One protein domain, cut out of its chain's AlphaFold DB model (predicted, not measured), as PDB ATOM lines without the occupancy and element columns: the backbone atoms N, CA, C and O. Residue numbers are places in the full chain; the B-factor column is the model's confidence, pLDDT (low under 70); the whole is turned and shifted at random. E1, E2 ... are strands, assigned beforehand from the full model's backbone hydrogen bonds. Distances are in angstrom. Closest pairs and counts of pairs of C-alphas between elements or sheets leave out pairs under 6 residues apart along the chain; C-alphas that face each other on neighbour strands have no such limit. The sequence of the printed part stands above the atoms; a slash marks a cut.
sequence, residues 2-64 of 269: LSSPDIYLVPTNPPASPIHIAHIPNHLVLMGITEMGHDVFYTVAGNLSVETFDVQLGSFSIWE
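Overview. This is residues 2 to 64 of the 269 residues of an uncharacterized protein of Exophiala xenobiotica (UniProt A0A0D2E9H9). A three-strand antiparallel sheet, E3, E4 and E5, and a separate two-strand hairpin, E1 and E2, make a loose, open V, joined at its narrow end by residues 24 to 28. The loop of residues 10 to 18 lies at the hairpin's far end, and the long loop of residues 47 to 60 lies beyond the narrow end. The printed part has 63 residues, with no named helix and five named strands, E1 to E5 in chain order; the class is all strand, though only 27 residues are in named elements. It is loose, with a radius of gyration of the C-alphas of 13.5 A, and elongated, spanning 41 by 25 by 17 A.

Along the chain. E4, residues 40 to 46, measures 19.4 A; E3, residues 29 to 35, measures 18.2 A and begins at C-alpha 29 (84.601, 2.528, 22.771). E5, residues 61 to 64, measures 9.9 A and ends at C-alpha 64 (82.428, -8.621, 13.651). E1, residues 6 to 9, measures 10.3 A from C-alpha 6 (76.529, 1.869, 18.988), and E2, residues 19 to 23, measures 11.8 A.

Arrangement. E3, E4 and E5 form a meander, each strand the antiparallel neighbour of the one before. E3 and E4 form a hairpin at 154 degrees, with N 31 and O 44 2.7 A apart. E4 and E5 form another at 158 degrees, with N 45 and O 61 2.8 A apart. E1 and E2 form a third, antiparallel at 153 degrees, with N 7 and O 22 2.8 A apart. E1 and E2 are apart from E3, E4 and E5.

Size, cuts and confidence. The farthest C-alphas, of Pro 14 and Leu 57, are 42.6 A apart. The printed part has no cut; the link E4 to E5 is long. Mean pLDDT of the printed part is 72.6; 23 residues are under 70, among them 9 to 16 and 36 to 39.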
ATOM      1  N   LEU A   2      82.129   8.402  28.357       56.69
ATOM      2  CA  LEU A   2      81.778   7.393  27.364       56.69
ATOM      3  C   LEU A   2      80.615   6.563  27.918       56.69
ATOM      4  O   LEU A   2      80.598   6.288  29.117       56.69
ATOM      5  N   SER A   3      79.639   6.225  27.080       64.88
ATOM      6  CA  SER A   3      78.470   5.433  27.479       64.88
ATOM      7  C   SER A   3      78.613   3.991  27.008       64.88
ATOM      8  O   SER A   3      78.831   3.096  27.812       64.88
ATOM      9  N   SER A   4      78.514   3.788  25.703       67.19
ATOM     10  CA  SER A   4      78.565   2.499  25.030       67.19
ATOM     11  C   SER A   4      78.706   2.735  23.527       67.19
ATOM     12  O   SER A   4      78.133   3.705  23.022       67.19
ATOM     13  N   PRO A   5      79.436   1.881  22.801       77.81
ATOM     14  CA  PRO A   5      79.506   1.972  21.361       77.81
ATOM     15  C   PRO A   5      78.245   1.404  20.707       77.81
ATOM     16  O   PRO A   5      77.873   0.249  20.913       77.81
ATOM     17  N   ASP A   6      77.631   2.231  19.869       79.94
ATOM     18  CA  ASP A   6      76.529   1.869  18.988       79.94
ATOM     19  C   ASP A   6      76.965   2.070  17.532       79.94
ATOM     20  O   ASP A   6      77.637   3.048  17.195       79.94
ATOM     21  N   ILE A   7      76.570   1.141  16.669       73.88
ATOM     22  CA  ILE A   7      76.825   1.162  15.231       73.88
ATOM     23  C   ILE A   7      75.554   1.649  14.546       73.88
ATOM     24  O   ILE A   7      74.464   1.138  14.808       73.88
ATOM     25  N   TYR A   8      75.692   2.624  13.651       76.00
ATOM     26  CA  TYR A   8      74.581   3.189  12.894       76.00
ATOM     27  C   TYR A   8      74.882   3.164  11.399       76.00
ATOM     28  O   TYR A   8      75.994   3.474  10.978       76.00
ATOM     29  N   LEU A   9      73.856   2.894  10.594       65.44
ATOM     30  CA  LEU A   9      73.828   3.264   9.186       65.44
ATOM     31  C   LEU A   9      73.264   4.681   9.108       65.44
ATOM     32  O   LEU A   9      72.159   4.939   9.579       65.44
ATOM     33  N   VAL A  10      74.006   5.609   8.511       68.81
ATOM     34  CA  VAL A  10      73.577   7.006   8.363       68.81
ATOM     35  C   VAL A  10      73.312   7.283   6.882       68.81
ATOM     36  O   VAL A  10      74.267   7.485   6.132       68.81
ATOM     37  N   PRO A  11      72.046   7.286   6.421       58.41
ATOM     38  CA  PRO A  11      71.732   7.538   5.019       58.41
ATOM     39  C   PRO A  11      72.039   8.990   4.653       58.41
ATOM     40  O   PRO A  11      71.549   9.924   5.289       58.41
ATOM     41  N   THR A  12      72.840   9.189   3.610       56.12
ATOM     42  CA  THR A  12      73.271  10.526   3.175       56.12
ATOM     43  C   THR A  12      72.530  11.033   1.940       56.12
ATOM     44  O   THR A  12      72.641  12.215   1.617       56.12
ATOM     45  N   ASN A  13      71.750  10.185   1.256       44.97
ATOM     46  CA  ASN A  13      70.999  10.586   0.069       44.97
ATOM     47  C   ASN A  13      69.751   9.708  -0.201       44.97
ATOM     48  O   ASN A  13      69.911   8.546  -0.578       44.97
ATOM     49  N   PRO A  14      68.525  10.254  -0.076       46.97
ATOM     50  CA  PRO A  14      68.215  11.513   0.604       46.97
ATOM     51  C   PRO A  14      68.606  11.428   2.094       46.97
ATOM     52  O   PRO A  14      68.653  10.326   2.644       46.97
ATOM     53  N   PRO A  15      68.888  12.557   2.768       53.44
ATOM     54  CA  PRO A  15      69.140  12.550   4.204       53.44
ATOM     55  C   PRO A  15      67.950  11.936   4.945       53.44
ATOM     56  O   PRO A  15      66.817  12.396   4.796       53.44
ATOM     57  N   ALA A  16      68.207  10.903   5.742       66.69
ATOM     58  CA  ALA A  16      67.205  10.254   6.578       66.69
ATOM     59  C   ALA A  16      67.745  10.068   7.999       66.69
ATOM     60  O   ALA A  16      68.933  10.263   8.265       66.69
ATOM     61  N   SER A  17      66.860   9.714   8.931       75.81
ATOM     62  CA  SER A  17      67.267   9.403  10.300       75.81
ATOM     63  C   SER A  17      68.279   8.246  10.308       75.81
ATOM     64  O   SER A  17      68.044   7.250   9.620       75.81
ATOM     65  N   PRO A  18      69.377   8.351  11.082       70.31
ATOM     66  CA  PRO A  18      70.283   7.237  11.320       70.31
ATOM     67  C   PRO A  18      69.524   5.989  11.769       70.31
ATOM     68  O   PRO A  18      68.662   6.055  12.647       70.31
ATOM     69  N   ILE A  19      69.860   4.857  11.167       69.94
ATOM     70  CA  ILE A  19      69.319   3.549  11.509       69.94
ATOM     71  C   ILE A  19      70.310   2.903  12.471       69.94
ATOM     72  O   ILE A  19      71.480   2.735  12.136       69.94
ATOM     73  N   HIS A  20      69.857   2.568  13.676       74.62
ATOM     74  CA  HIS A  20      70.659   1.800  14.627       74.62
ATOM     75  C   HIS A  20      70.827   0.369  14.106       74.62
ATOM     76  O   HIS A  20      69.842  -0.283  13.770       74.62
ATOM     77  N   ILE A  21      72.075  -0.078  13.986       68.75
ATOM     78  CA  ILE A  21      72.445  -1.387  13.434       68.75
ATOM     79  C   ILE A  21      72.770  -2.360  14.557       68.75
ATOM     80  O   ILE A  21      72.279  -3.485  14.560       68.75
ATOM     81  N   ALA A  22      73.589  -1.934  15.517       69.06
ATOM     82  CA  ALA A  22      73.998  -2.790  16.617       69.06
ATOM     83  C   ALA A  22      74.422  -1.978  17.836       69.06
ATOM     84  O   ALA A  22      74.954  -0.877  17.720       69.06
ATOM     85  N   HIS A  23      74.233  -2.575  19.006       80.56
ATOM     86  CA  HIS A  23      74.799  -2.118  20.265       80.56
ATOM     87  C   HIS A  23      75.874  -3.108  20.706       80.56
ATOM     88  O   HIS A  23      75.619  -4.315  20.702       80.56
ATOM     89  N   ILE A  24      77.042  -2.618  21.123       78.44
ATOM     90  CA  ILE A  24      78.102  -3.469  21.671       78.44
ATOM     91  C   ILE A  24      78.089  -3.348  23.200       78.44
ATOM     92  O   ILE A  24      78.565  -2.351  23.752       78.44
ATOM     93  N   PRO A  25      77.548  -4.352  23.916       80.62
ATOM     94  CA  PRO A  25      77.384  -4.264  25.357       80.62
ATOM     95  C   PRO A  25      78.731  -4.370  26.079       80.62
ATOM     96  O   PRO A  25      79.659  -5.029  25.609       80.62
ATOM     97  N   ASN A  26      78.804  -3.778  27.274       82.56
ATOM     98  CA  ASN A  26      79.938  -3.858  28.212       82.56
ATOM     99  C   ASN A  26      81.264  -3.248  27.727       82.56
ATOM    100  O   ASN A  26      82.274  -3.371  28.422       82.56
ATOM    101  N   HIS A  27      81.246  -2.581  26.575       85.56
ATOM    102  CA  HIS A  27      82.366  -1.813  26.054       85.56
ATOM    103  C   HIS A  27      82.029  -0.324  26.108       85.56
ATOM    104  O   HIS A  27      80.857   0.049  26.121       85.56
ATOM    105  N   LEU A  28      83.044   0.536  26.133       82.88
ATOM    106  CA  LEU A  28      82.865   1.990  26.166       82.88
ATOM    107  C   LEU A  28      83.260   2.655  24.847       82.88
ATOM    108  O   LEU A  28      82.809   3.766  24.569       82.88
ATOM    109  N   VAL A  29      84.093   1.992  24.039       80.06
ATOM    110  CA  VAL A  29      84.601   2.528  22.771       80.06
ATOM    111  C   VAL A  29      84.700   1.471  21.677       80.06
ATOM    112  O   VAL A  29      84.853   0.284  21.967       80.06
ATOM    113  N   LEU A  30      84.697   1.947  20.430       78.81
ATOM    114  CA  LEU A  30      85.253   1.257  19.266       78.81
ATOM    115  C   LEU A  30      86.563   1.931  18.854       78.81
ATOM    116  O   LEU A  30      86.718   3.144  19.003       78.81
ATOM    117  N   MET A  31      87.503   1.148  18.344       77.25
ATOM    118  CA  MET A  31      88.806   1.598  17.871       77.25
ATOM    119  C   MET A  31      89.031   1.093  16.442       77.25
ATOM    120  O   MET A  31      88.112   1.187  15.632       77.25
ATOM    121  N   GLY A  32      90.241   0.626  16.109       67.75
ATOM    122  CA  GLY A  32      90.622   0.236  14.750       67.75
ATOM    123  C   GLY A  32      89.533  -0.578  14.057       67.75
ATOM    124  O   GLY A  32      88.940  -1.464  14.670       67.75
ATOM    125  N   ILE A  33      89.257  -0.218  12.810       77.69
ATOM    126  CA  ILE A  33      88.301  -0.882  11.939       77.69
ATOM    127  C   ILE A  33      89.057  -1.344  10.707       77.69
ATOM    128  O   ILE A  33      89.905  -0.620  10.187       77.69
ATOM    129  N   THR A  34      88.755  -2.545  10.256       55.31
ATOM    130  CA  THR A  34      89.250  -3.039   8.982       55.31
ATOM    131  C   THR A  34      88.131  -3.769   8.268       55.31
ATOM    132  O   THR A  34      87.269  -4.384   8.904       55.31
ATOM    133  N   GLU A  35      88.109  -3.643   6.950       74.12
ATOM    134  CA  GLU A  35      87.164  -4.351   6.107       74.12
ATOM    135  C   GLU A  35      87.697  -5.763   5.861       74.12
ATOM    136  O   GLU A  35      88.712  -5.976   5.202       74.12
ATOM    137  N   MET A  36      86.997  -6.736   6.428       51.34
ATOM    138  CA  MET A  36      87.274  -8.163   6.312       51.34
ATOM    139  C   MET A  36      86.029  -8.852   5.755       51.34
ATOM    140  O   MET A  36      85.601  -9.894   6.237       51.34
ATOM    141  N   GLY A  37      85.422  -8.255   4.747       46.94
ATOM    142  CA  GLY A  37      84.411  -8.777   3.832       46.94
ATOM    143  C   GLY A  37      83.919  -7.587   3.067       46.94
ATOM    144  O   GLY A  37      83.982  -6.501   3.627       46.94
ATOM    145  N   HIS A  38      83.440  -7.741   1.833       60.06
ATOM    146  CA  HIS A  38      82.733  -6.591   1.313       60.06
ATOM    147  C   HIS A  38      81.589  -6.288   2.282       60.06
ATOM    148  O   HIS A  38      80.741  -7.148   2.533       60.06
ATOM    149  N   ASP A  39      81.666  -5.087   2.852       61.47
ATOM    150  CA  ASP A  39      80.830  -4.574   3.925       61.47
ATOM    151  C   ASP A  39      80.766  -5.463   5.208       61.47
ATOM    152  O   ASP A  39      79.882  -5.322   6.055       61.47
ATOM    153  N   VAL A  40      81.721  -6.368   5.417       73.88
ATOM    154  CA  VAL A  40      81.950  -6.992   6.730       73.88
ATOM    155  C   VAL A  40      83.151  -6.312   7.332       73.88
ATOM    156  O   VAL A  40      84.263  -6.408   6.820       73.88
ATOM    157  N   PHE A  41      82.947  -5.642   8.448       81.00
ATOM    158  CA  PHE A  41      84.022  -4.949   9.130       81.00
ATOM    159  C   PHE A  41      84.332  -5.649  10.436       81.00
ATOM    160  O   PHE A  41      83.461  -6.246  11.052       81.00
ATOM    161  N   TYR A  42      85.572  -5.559  10.887       76.50
ATOM    162  CA  TYR A  42      85.928  -5.949  12.241       76.50
ATOM    163  C   TYR A  42      86.440  -4.722  12.947       76.50
ATOM    164  O   TYR A  42      87.262  -3.980  12.409       76.50
ATOM    165  N   THR A  43      85.932  -4.502  14.148       82.00
ATOM    166  CA  THR A  43      86.331  -3.378  14.975       82.00
ATOM    167  C   THR A  43      86.759  -3.847  16.352       82.00
ATOM    168  O   THR A  43      86.243  -4.823  16.899       82.00
ATOM    169  N   VAL A  44      87.738  -3.155  16.914       85.12
ATOM    170  CA  VAL A  44      88.188  -3.374  18.283       85.12
ATOM    171  C   VAL A  44      87.237  -2.643  19.227       85.12
ATOM    172  O   VAL A  44      87.187  -1.418  19.201       85.12
ATOM    173  N   ALA A  45      86.532  -3.357  20.097       83.88
ATOM    174  CA  ALA A  45      85.801  -2.758  21.207       83.88
ATOM    175  C   ALA A  45      86.622  -2.866  22.493       83.88
ATOM    176  O   ALA A  45      87.298  -3.868  22.717       83.88
ATOM    177  N   GLY A  46      86.568  -1.857  23.359       86.38
ATOM    178  CA  GLY A  46      87.335  -1.866  24.605       86.38
ATOM    179  C   GLY A  46      86.784  -0.929  25.667       86.38
ATOM    180  O   GLY A  46      85.963  -0.051  25.384       86.38
ATOM    181  N   ASN A  47      87.278  -1.096  26.894       85.88
ATOM    182  CA  ASN A  47      87.085  -0.125  27.965       85.88
ATOM    183  C   ASN A  47      88.386   0.630  28.179       85.88
ATOM    184  O   ASN A  47      89.356   0.116  28.741       85.88
ATOM    185  N   LEU A  48      88.378   1.878  27.727       83.69
ATOM    186  CA  LEU A  48      89.420   2.839  28.024       83.69
ATOM    187  C   LEU A  48      88.802   4.073  28.666       83.69
ATOM    188  O   LEU A  48      87.733   4.542  28.270       83.69
ATOM    189  N   SER A  49      89.493   4.607  29.660       78.31
ATOM    190  CA  SER A  49      89.188   5.920  30.201       78.31
ATOM    191  C   SER A  49      89.820   6.970  29.297       78.31
ATOM    192  O   SER A  49      91.038   7.066  29.219       78.31
ATOM    193  N   VAL A  50      89.015   7.791  28.622       65.69
ATOM    194  CA  VAL A  50      89.549   8.946  27.865       65.69
ATOM    195  C   VAL A  50      90.067  10.059  28.782       65.69
ATOM    196  O   VAL A  50      90.729  10.976  28.311       65.69
ATOM    197  N   GLU A  51      89.762   9.990  30.081       67.88
ATOM    198  CA  GLU A  51      90.223  10.951  31.086       67.88
ATOM    199  C   GLU A  51      91.606  10.580  31.642       67.88
ATOM    200  O   GLU A  51      92.460  11.449  31.800       67.88
ATOM    201  N   THR A  52      91.853   9.290  31.898       74.38
ATOM    202  CA  THR A  52      93.100   8.804  32.521       74.38
ATOM    203  C   THR A  52      93.995   8.005  31.577       74.38
ATOM    204  O   THR A  52      95.129   7.702  31.932       74.38
ATOM    205  N   PHE A  53      93.507   7.680  30.375       63.97
ATOM    206  CA  PHE A  53      94.120   6.762  29.404       63.97
ATOM    207  C   PHE A  53      94.320   5.332  29.920       63.97
ATOM    208  O   PHE A  53      94.930   4.504  29.243       63.97
ATOM    209  N   ASP A  54      93.750   5.009  31.082       79.88
ATOM    210  CA  ASP A  54      93.784   3.655  31.605       79.88
ATOM    211  C   ASP A  54      92.950   2.740  30.716       79.88
ATOM    212  O   ASP A  54      91.750   2.937  30.504       79.88
ATOM    213  N   VAL A  55      93.620   1.714  30.217       78.44
ATOM    214  CA  VAL A  55      92.999   0.574  29.563       78.44
ATOM    215  C   VAL A  55      92.589  -0.400  30.655       78.44
ATOM    216  O   VAL A  55      93.429  -0.883  31.417       78.44
ATOM    217  N   GLN A  56      91.301  -0.729  30.716       84.12
ATOM    218  CA  GLN A  56      90.862  -1.850  31.529       84.12
ATOM    219  C   GLN A  56      91.407  -3.129  30.888       84.12
ATOM    220  O   GLN A  56      90.940  -3.575  29.837       84.12
ATOM    221  N   LEU A  57      92.427  -3.709  31.515       76.94
ATOM    222  CA  LEU A  57      93.044  -4.947  31.056       76.94
ATOM    223  C   LEU A  57      91.987  -6.050  30.917       76.94
ATOM    224  O   LEU A  57      91.150  -6.237  31.798       76.94
ATOM    225  N   GLY A  58      92.020  -6.758  29.787       79.62
ATOM    226  CA  GLY A  58      91.068  -7.825  29.466       79.62
ATOM    227  C   GLY A  58      89.693  -7.358  28.978       79.62
ATOM    228  O   GLY A  58      88.852  -8.200  28.694       79.62
ATOM    229  N   SER A  59      89.453  -6.048  28.856       83.31
ATOM    230  CA  SER A  59      88.186  -5.522  28.318       83.31
ATOM    231  C   SER A  59      88.124  -5.479  26.795       83.31
ATOM    232  O   SER A  59      87.062  -5.226  26.245       83.31
ATOM    233  N   PHE A  60      89.255  -5.653  26.114       83.62
ATOM    234  CA  PHE A  60      89.319  -5.510  24.668       83.62
ATOM    235  C   PHE A  60      88.857  -6.789  23.979       83.62
ATOM    236  O   PHE A  60      89.327  -7.880  24.300       83.62
ATOM    237  N   SER A  61      87.958  -6.640  23.017       76.06
ATOM    238  CA  SER A  61      87.454  -7.729  22.191       76.06
ATOM    239  C   SER A  61      87.281  -7.267  20.749       76.06
ATOM    240  O   SER A  61      87.077  -6.085  20.472       76.06
ATOM    241  N   ILE A  62      87.406  -8.200  19.812       76.69
ATOM    242  CA  ILE A  62      87.141  -7.941  18.400       76.69
ATOM    243  C   ILE A  62      85.672  -8.242  18.130       76.69
ATOM    244  O   ILE A  62      85.174  -9.298  18.520       76.69
ATOM    245  N   TRP A  63      85.008  -7.322  17.443       77.38
ATOM    246  CA  TRP A  63      83.619  -7.454  17.036       77.38
ATOM    247  C   TRP A  63      83.521  -7.495  15.525       77.38
ATOM    248  O   TRP A  63      83.986  -6.583  14.843       77.38
ATOM    249  N   GLU A  64      82.892  -8.556  15.027       81.94
ATOM    250  CA  GLU A  64      82.428  -8.621  13.651       81.94
ATOM    251  C   GLU A  64      81.202  -7.720  13.501       81.94
ATOM    252  O   GLU A  64      80.218  -7.822  14.234       81.94
TER     253      GLU A  64